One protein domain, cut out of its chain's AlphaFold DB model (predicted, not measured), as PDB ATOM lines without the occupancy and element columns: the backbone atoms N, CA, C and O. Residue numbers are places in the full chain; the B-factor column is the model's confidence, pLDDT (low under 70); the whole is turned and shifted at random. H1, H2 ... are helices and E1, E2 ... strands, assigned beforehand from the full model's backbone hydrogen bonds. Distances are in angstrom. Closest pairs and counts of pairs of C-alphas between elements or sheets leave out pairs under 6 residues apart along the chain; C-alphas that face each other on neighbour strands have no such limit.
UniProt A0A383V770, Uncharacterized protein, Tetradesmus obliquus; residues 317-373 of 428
ATOM      1  N   ASP A 317     126.964 156.785 114.696       90.94
ATOM      2  CA  ASP A 317     127.317 156.913 116.109       90.94
ATOM      3  C   ASP A 317     127.108 155.574 116.838       90.94
ATOM      4  O   ASP A 317     125.983 155.180 117.173       90.94
ATOM      5  N   GLY A 318     128.202 154.858 117.085       88.88
ATOM      6  CA  GLY A 318     128.216 153.600 117.813       88.88
ATOM      7  C   GLY A 318     127.865 153.761 119.289       88.88
ATOM      8  O   GLY A 318     127.460 152.785 119.920       88.88
ATOM      9  N   CYS A 319     127.968 154.971 119.838       90.19
ATOM     10  CA  CYS A 319     127.565 155.295 121.202       90.19
ATOM     11  C   CYS A 319     126.083 155.664 121.326       90.19
ATOM     12  O   CYS A 319     125.575 155.804 122.445       90.19
ATOM     13  N   ALA A 320     125.353 155.754 120.211       90.38
ATOM     14  CA  ALA A 320     123.924 156.015 120.231       90.38
ATOM     15  C   ALA A 320     123.172 154.953 121.059       90.38
ATOM     16  O   ALA A 320     123.240 153.748 120.811       90.38
ATOM     17  N   GLY A 321     122.397 155.410 122.048       86.06
ATOM     18  CA  GLY A 321     121.613 154.538 122.932       86.06
ATOM     19  C   GLY A 321     122.345 154.052 124.186       86.06
ATOM     20  O   GLY A 321     121.826 153.156 124.863       86.06
ATOM     21  N   ASP A 322     123.495 154.656 124.500       85.94
ATOM     22  CA  ASP A 322     124.327 154.409 125.681       85.94
ATOM     23  C   ASP A 322     124.644 152.918 125.890       85.94
ATOM     24  O   ASP A 322     124.298 152.343 126.935       85.94
ATOM     25  N   PRO A 323     125.292 152.249 124.920       84.88
ATOM     26  CA  PRO A 323     125.559 150.814 125.007       84.88
ATOM     27  C   PRO A 323     126.416 150.449 126.230       84.88
ATOM     28  O   PRO A 323     126.208 149.397 126.838       84.88
ATOM     29  N   CYS A 324     127.294 151.360 126.653       83.88
ATOM     30  CA  CYS A 324     128.147 151.213 127.832       83.88
ATOM     31  C   CYS A 324     127.399 151.372 129.164       83.88
ATOM     32  O   CYS A 324     127.892 150.915 130.186       83.88
ATOM     33  N   SER A 325     126.196 151.960 129.165       76.25
ATOM     34  CA  SER A 325     125.363 152.088 130.374       76.25
ATOM     35  C   SER A 325     124.436 150.883 130.591       76.25
ATOM     36  O   SER A 325     123.971 150.621 131.701       76.25
ATOM     37  N   ARG A 326     124.120 150.147 129.513       56.81
ATOM     38  CA  ARG A 326     123.085 149.094 129.506       56.81
ATOM     39  C   ARG A 326     123.627 147.674 129.591       56.81
ATOM     40  O   ARG A 326     122.875 146.762 129.940       56.81
ATOM     41  N   SER A 327     124.909 147.483 129.315       47.72
ATOM     42  CA  SER A 327     125.624 146.251 129.624       47.72
ATOM     43  C   SER A 327     126.305 146.495 130.969       47.72
ATOM     44  O   SER A 327     127.149 147.363 131.068       47.72
ATOM     45  N   ARG A 328     125.924 145.903 132.104       52.25
ATOM     46  CA  ARG A 328     126.374 144.575 132.583       52.25
ATOM     47  C   ARG A 328     127.826 144.181 132.280       52.25
ATOM     48  O   ARG A 328     128.218 143.075 132.643       52.25
ATOM     49  N   THR A 329     128.640 145.055 131.707       56.72
ATOM     50  CA  THR A 329     130.084 144.940 131.763       56.72
ATOM     51  C   THR A 329     130.438 145.338 133.185       56.72
ATOM     52  O   THR A 329     130.521 146.511 133.543       56.72
ATOM     53  N   GLN A 330     130.535 144.338 134.067       66.19
ATOM     54  CA  GLN A 330     131.214 144.576 135.332       66.19
ATOM     55  C   GLN A 330     132.523 145.283 134.988       66.19
ATOM     56  O   GLN A 330     133.216 144.874 134.055       66.19
ATOM     57  N   ASN A 331     132.815 146.359 135.715       74.19
ATOM     58  CA  ASN A 331     134.065 147.096 135.587       74.19
ATOM     59  C   ASN A 331     134.161 148.036 134.369       74.19
ATOM     60  O   ASN A 331     135.275 148.410 134.012       74.19
ATOM     61  N   SER A 332     133.044 148.467 133.766       81.88
ATOM     62  CA  SER A 332     133.030 149.657 132.892       81.88
ATOM     63  C   SER A 332     132.963 150.956 133.700       81.88
ATOM     64  O   SER A 332     132.385 150.986 134.786       81.88
ATOM     65  N   ASP A 333     133.570 152.020 133.177       84.50
ATOM     66  CA  ASP A 333     133.467 153.386 133.707       84.50
ATOM     67  C   ASP A 333     132.344 154.209 133.038       84.50
ATOM     68  O   ASP A 333     132.254 155.415 133.256       84.50
ATOM     69  N   GLU A 334     131.496 153.550 132.235       83.31
ATOM     70  CA  GLU A 334     130.374 154.124 131.476       83.31
ATOM     71  C   GLU A 334     130.776 155.138 130.389       83.31
ATOM     72  O   GLU A 334     129.909 155.693 129.709       83.31
ATOM     73  N   VAL A 335     132.074 155.353 130.154       89.00
ATOM     74  CA  VAL A 335     132.552 156.218 129.073       89.00
ATOM     75  C   VAL A 335     132.399 155.476 127.753       89.00
ATOM     76  O   VAL A 335     132.993 154.425 127.555       89.00
ATOM     77  N   CYS A 336     131.625 156.022 126.821       90.62
ATOM     78  CA  CYS A 336     131.545 155.491 125.465       90.62
ATOM     79  C   CYS A 336     132.389 156.340 124.516       90.62
ATOM     80  O   CYS A 336     132.299 157.567 124.526       90.62
ATOM     81  N   THR A 337     133.201 155.684 123.696       91.25
ATOM     82  CA  THR A 337     133.925 156.305 122.587       91.25
ATOM     83  C   THR A 337     133.474 155.665 121.286       91.25
ATOM     84  O   THR A 337     133.557 154.446 121.127       91.25
ATOM     85  N   ASP A 338     132.996 156.495 120.368       91.25
ATOM     86  CA  ASP A 338     132.588 156.059 119.041       91.25
ATOM     87  C   ASP A 338     133.808 155.645 118.206       91.25
ATOM     88  O   ASP A 338     134.886 156.246 118.306       91.25
ATOM     89  N   VAL A 339     133.661 154.593 117.405       89.00
ATOM     90  CA  VAL A 339     134.715 154.153 116.490       89.00
ATOM     91  C   VAL A 339     134.547 154.907 115.181       89.00
ATOM     92  O   VAL A 339     133.669 154.582 114.393       89.00
ATOM     93  N   CYS A 340     135.446 155.859 114.927       83.69
ATOM     94  CA  CYS A 340     135.421 156.655 113.705       83.69
ATOM     95  C   CYS A 340     135.422 155.797 112.424       83.69
ATOM     96  O   CYS A 340     136.109 154.771 112.325       83.69
ATOM     97  N   THR A 341     134.757 156.313 111.388       77.56
ATOM     98  CA  THR A 341     134.797 155.759 110.021       77.56
ATOM     99  C   THR A 341     136.229 155.512 109.505       77.56
ATOM    100  O   THR A 341     137.158 156.244 109.868       77.56
ATOM    101  N   PRO A 342     136.453 154.495 108.642       81.31
ATOM    102  CA  PRO A 342     135.475 153.659 107.921       81.31
ATOM    103  C   PRO A 342     134.962 152.439 108.706       81.31
ATOM    104  O   PRO A 342     134.301 151.569 108.135       81.31
ATOM    105  N   LEU A 343     135.328 152.315 109.981       85.31
ATOM    106  CA  LEU A 343     134.866 151.236 110.845       85.31
ATOM    107  C   LEU A 343     133.514 151.595 111.476       85.31
ATOM    108  O   LEU A 343     133.058 152.727 111.383       85.31
ATOM    109  N   THR A 344     132.860 150.608 112.085       86.00
ATOM    110  CA  THR A 344     131.629 150.803 112.861       86.00
ATOM    111  C   THR A 344     131.789 150.199 114.239       86.00
ATOM    112  O   THR A 344     132.377 149.121 114.365       86.00
ATOM    113  N   GLY A 345     131.166 150.810 115.238       87.56
ATOM    114  CA  GLY A 345     131.050 150.247 116.575       87.56
ATOM    115  C   GLY A 345     131.425 151.262 117.636       87.56
ATOM    116  O   GLY A 345     131.494 152.453 117.380       87.56
ATOM    117  N   TYR A 346     131.662 150.770 118.842       90.19
ATOM    118  CA  TYR A 346     131.987 151.601 119.988       90.19
ATOM    119  C   TYR A 346     132.995 150.891 120.883       90.19
ATOM    120  O   TYR A 346     133.160 149.666 120.845       90.19
ATOM    121  N   ILE A 347     133.658 151.685 121.709       89.00
ATOM    122  CA  ILE A 347     134.561 151.240 122.759       89.00
ATOM    123  C   ILE A 347     134.006 151.776 124.071       89.00
ATOM    124  O   ILE A 347     133.805 152.983 124.209       89.00
ATOM    125  N   CYS A 348     133.771 150.890 125.036       89.75
ATOM    126  CA  CYS A 348     133.485 151.321 126.397       89.75
ATOM    127  C   CYS A 348     134.782 151.446 127.186       89.75
ATOM    128  O   CYS A 348     135.643 150.566 127.126       89.75
ATOM    129  N   GLY A 349     134.907 152.523 127.950       88.94
ATOM    130  CA  GLY A 349     135.934 152.671 128.955       88.94
ATOM    131  C   GLY A 349     135.734 151.649 130.073       88.94
ATOM    132  O   GLY A 349     134.620 151.203 130.395       88.94
ATOM    133  N   CYS A 350     136.863 151.234 130.629       88.06
ATOM    134  CA  CYS A 350     136.936 150.232 131.672       88.06
ATOM    135  C   CYS A 350     137.623 150.823 132.898       88.06
ATOM    136  O   CYS A 350     138.599 151.568 132.802       88.06
ATOM    137  N   THR A 351     137.115 150.457 134.069       85.81
ATOM    138  CA  THR A 351     137.755 150.754 135.348       85.81
ATOM    139  C   THR A 351     139.152 150.133 135.407       85.81
ATOM    140  O   THR A 351     139.488 149.201 134.675       85.81
ATOM    141  N   THR A 352     139.997 150.671 136.285       82.50
ATOM    142  CA  THR A 352     141.396 150.258 136.411       82.50
ATOM    143  C   THR A 352     141.524 148.740 136.568       82.50
ATOM    144  O   THR A 352     140.817 148.148 137.381       82.50
ATOM    145  N   SER A 353     142.482 148.142 135.851       81.38
ATOM    146  CA  SER A 353     142.737 146.686 135.763       81.38
ATOM    147  C   SER A 353     141.866 145.916 134.760       81.38
ATOM    148  O   SER A 353     142.038 144.710 134.633       81.38
ATOM    149  N   TYR A 354     140.991 146.589 134.005       84.94
ATOM    150  CA  TYR A 354     140.176 145.972 132.955       84.94
ATOM    151  C   TYR A 354     140.434 146.610 131.588       84.94
ATOM    152  O   TYR A 354     140.772 147.790 131.492       84.94
ATOM    153  N   ALA A 355     140.262 145.829 130.524       87.38
ATOM    154  CA  ALA A 355     140.384 146.273 129.140       87.38
ATOM    155  C   ALA A 355     139.134 145.900 128.344       87.38
ATOM    156  O   ALA A 355     138.526 144.856 128.574       87.38
ATOM    157  N   TRP A 356     138.758 146.760 127.401       87.06
ATOM    158  CA  TRP A 356     137.641 146.500 126.502       87.06
ATOM    159  C   TRP A 356     138.000 145.392 125.514       87.06
ATOM    160  O   TRP A 356     138.948 145.525 124.742       87.06
ATOM    161  N   ASP A 357     137.210 144.325 125.511       85.69
ATOM    162  CA  ASP A 357     137.227 143.300 124.480       85.69
ATOM    163  C   ASP A 357     136.015 143.478 123.563       85.69
ATOM    164  O   ASP A 357     134.864 143.253 123.951       85.69
ATOM    165  N   SER A 358     136.277 143.869 122.314       82.50
ATOM    166  CA  SER A 358     135.244 144.047 121.294       82.50
ATOM    167  C   SER A 358     134.596 142.728 120.862       82.50
ATOM    168  O   SER A 358     133.474 142.751 120.358       82.50
ATOM    169  N   GLY A 359     135.254 141.581 121.081       83.62
ATOM    170  CA  GLY A 359     134.709 140.261 120.764       83.62
ATOM    171  C   GLY A 359     133.584 139.844 121.710       83.62
ATOM    172  O   GLY A 359     132.585 139.273 121.271       83.62
ATOM    173  N   THR A 360     133.721 140.157 122.999       83.25
ATOM    174  CA  THR A 360     132.694 139.896 124.022       83.25
ATOM    175  C   THR A 360     131.833 141.115 124.354       83.25
ATOM    176  O   THR A 360     130.856 140.978 125.092       83.25
ATOM    177  N   ALA A 361     132.161 142.284 123.791       85.38
ATOM    178  CA  ALA A 361     131.568 143.579 124.127       85.38
ATOM    179  C   ALA A 361     131.581 143.830 125.646       85.38
ATOM    180  O   ALA A 361     130.576 144.247 126.237       85.38
ATOM    181  N   ALA A 362     132.713 143.513 126.285       84.75
ATOM    182  CA  ALA A 362     132.868 143.583 127.728       84.75
ATOM    183  C   ALA A 362     134.248 144.049 128.190       84.75
ATOM    184  O   ALA A 362     135.260 143.838 127.530       84.75
ATOM    185  N   CYS A 363     134.273 144.659 129.375       86.50
ATOM    186  CA  CYS A 363     135.504 144.900 130.110       86.50
ATOM    187  C   CYS A 363     135.977 143.580 130.725       86.50
ATOM    188  O   CYS A 363     135.332 143.042 131.629       86.50
ATOM    189  N   ILE A 364     137.086 143.049 130.221       86.31
ATOM    190  CA  ILE A 364     137.711 141.821 130.708       86.31
ATOM    191  C   ILE A 364     138.912 142.152 131.588       86.31
ATOM    192  O   ILE A 364     139.565 143.179 131.406       86.31
ATOM    193  N   ASP A 365     139.164 141.301 132.580       84.44
ATOM    194  CA  ASP A 365     140.292 141.464 133.497       84.44
ATOM    195  C   ASP A 365     141.609 141.437 132.714       84.44
ATOM    196  O   ASP A 365     141.872 140.512 131.937       84.44
ATOM    197  N   VAL A 366     142.432 142.468 132.900       82.06
ATOM    198  CA  VAL A 366     143.793 142.476 132.377       82.06
ATOM    199  C   VAL A 366     144.615 141.627 133.320       82.06
ATOM    200  O   VAL A 366     144.964 142.055 134.421       82.06
ATOM    201  N   ASN A 367     144.958 140.422 132.875       71.94
ATOM    202  CA  ASN A 367     145.817 139.547 133.647       71.94
ATOM    203  C   ASN A 367     147.220 140.182 133.775       71.94
ATOM    204  O   ASN A 367     148.095 140.023 132.926       71.94
ATOM    205  N   GLY A 368     147.454 140.897 134.875       61.94
ATOM    206  CA  GLY A 368     148.752 141.502 135.192       61.94
ATOM    207  C   GLY A 368     149.865 140.473 135.420       61.94
ATOM    208  O   GLY A 368     151.038 140.832 135.496       61.94
ATOM    209  N   CYS A 369     149.512 139.187 135.507       63.84
ATOM    210  CA  CYS A 369     150.437 138.079 135.678       63.84
ATOM    211  C   CYS A 369     151.008 137.611 134.291       63.84
ATOM    212  O   CYS A 369     151.963 136.834 134.278       63.84
ATOM    213  N   VAL A 370     150.530 138.129 133.130       59.31
ATOM    214  CA  VAL A 370     151.065 137.803 131.771       59.31
ATOM    215  C   VAL A 370     152.086 138.816 131.224       59.31
ATOM    216  O   VAL A 370     153.039 138.400 130.570       59.31
ATOM    217  N   ASP A 371     151.975 140.107 131.560       50.06
ATOM    218  CA  ASP A 371     152.967 141.140 131.173       50.06
ATOM    219  C   ASP A 371     154.152 141.241 132.156       50.06
ATOM    220  O   ASP A 371     155.099 142.005 131.967       50.06
ATOM    221  N   GLY A 372     154.113 140.437 133.219       48.72
ATOM    222  CA  GLY A 372     155.051 140.452 134.334       48.72
ATOM    223  C   GLY A 372     155.693 139.097 134.600       48.72
ATOM    224  O   GLY A 372     155.789 138.693 135.761       48.72
ATOM    225  N   ALA A 373     156.217 138.428 133.566       45.59
ATOM    226  CA  ALA A 373     157.055 137.224 133.697       45.59
ATOM    227  C   ALA A 373     158.361 137.438 134.508       45.59
ATOM    228  O   ALA A 373     159.242 136.583 134.518       45.59
TER     229      ALA A 373
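AT A GLANCE: This is residues 317 to 373 of the 428 residues of an uncharacterized protein of Tetradesmus obliquus (UniProt A0A383V770). Two small antiparallel hairpins, E1 with E2 and then E3 with E4, follow one another and sit close together, with the one-turn helix H1 packed on the first of them near E1. The loop of residues 339 to 345 makes the tip of the first hairpin, and the last residues, 368 to 373, run away from the hairpins as a tail. The printed part has 57 residues with one named helix and four named strands, in the order H1, E1, E2, E3, E4, in two antiparallel sheets of two strands each, E1 - E2 and E3 - E4. The class is mostly strand, though under half of the residues are in named elements. The whole is only just compact, close to loose, with a radius of gyration of the C-alphas of 12.2 A, and elongated, with spans of 39 by 25 by 16 A.

HOW THE PARTS SIT: H1, residues 323 to 326, comes nearest to E1, residues 332 to 338, at the C-alphas of Cys 324 and Glu 334, 5.2 A apart. E1 and E2, residues 346 to 350, form a hairpin, antiparallel at 153 degrees, with N 337 and O 347 within hydrogen-bond range at 2.8 A and N 349 and O 335 at 2.7 A. The closest C-alphas of H1 and E2 are those of Cys 324 and Cys 348, 5.5 A apart. E3, residues 354 to 357, and E4, residues 362 to 365, form the other hairpin, antiparallel at 136 degrees, with N 355 and O 364 within hydrogen-bond range at 2.9 A and N 364 and O 355 at 2.8 A. Between the two hairpins, the closest C-alphas of E2 and E4 are those of Cys 350 and Cys 363, 5.7 A apart, and those of E2 and E3 are Cys 348 and Trp 356, 6.4 A apart. H1 is apart from E3 and E4, and E1 is only just apart from E3, with closest C-alphas at 8.0 A. H1 is too short for any pair of O i and N i+4; its one pair of O i and N i+3 is within range.

IN THESE COORDINATES: H1 begins at C-alpha 323, at (125.559, 150.814, 125.007). E1 measures 15.3 A from first to last C-alpha and ends at C-alpha 338, at (132.588, 156.059, 119.041). E2 measures 12.8 A, E3 9.4 A and E4 9.6 A; E4 ends at C-alpha 365, at (140.292, 141.464, 133.497).

THE WHOLE: The two C-alphas farthest apart are those of Gly 321 and Ala 373, at 40.9 A. The printed part has no cut. The links H1 to E1, E2 to E3 and E3 to E4 are tight, E1 to E2 is short, and no link is long. The mean pLDDT of the printed part is 79.6, and residues 326 to 330 and 368 to 373 are under 70.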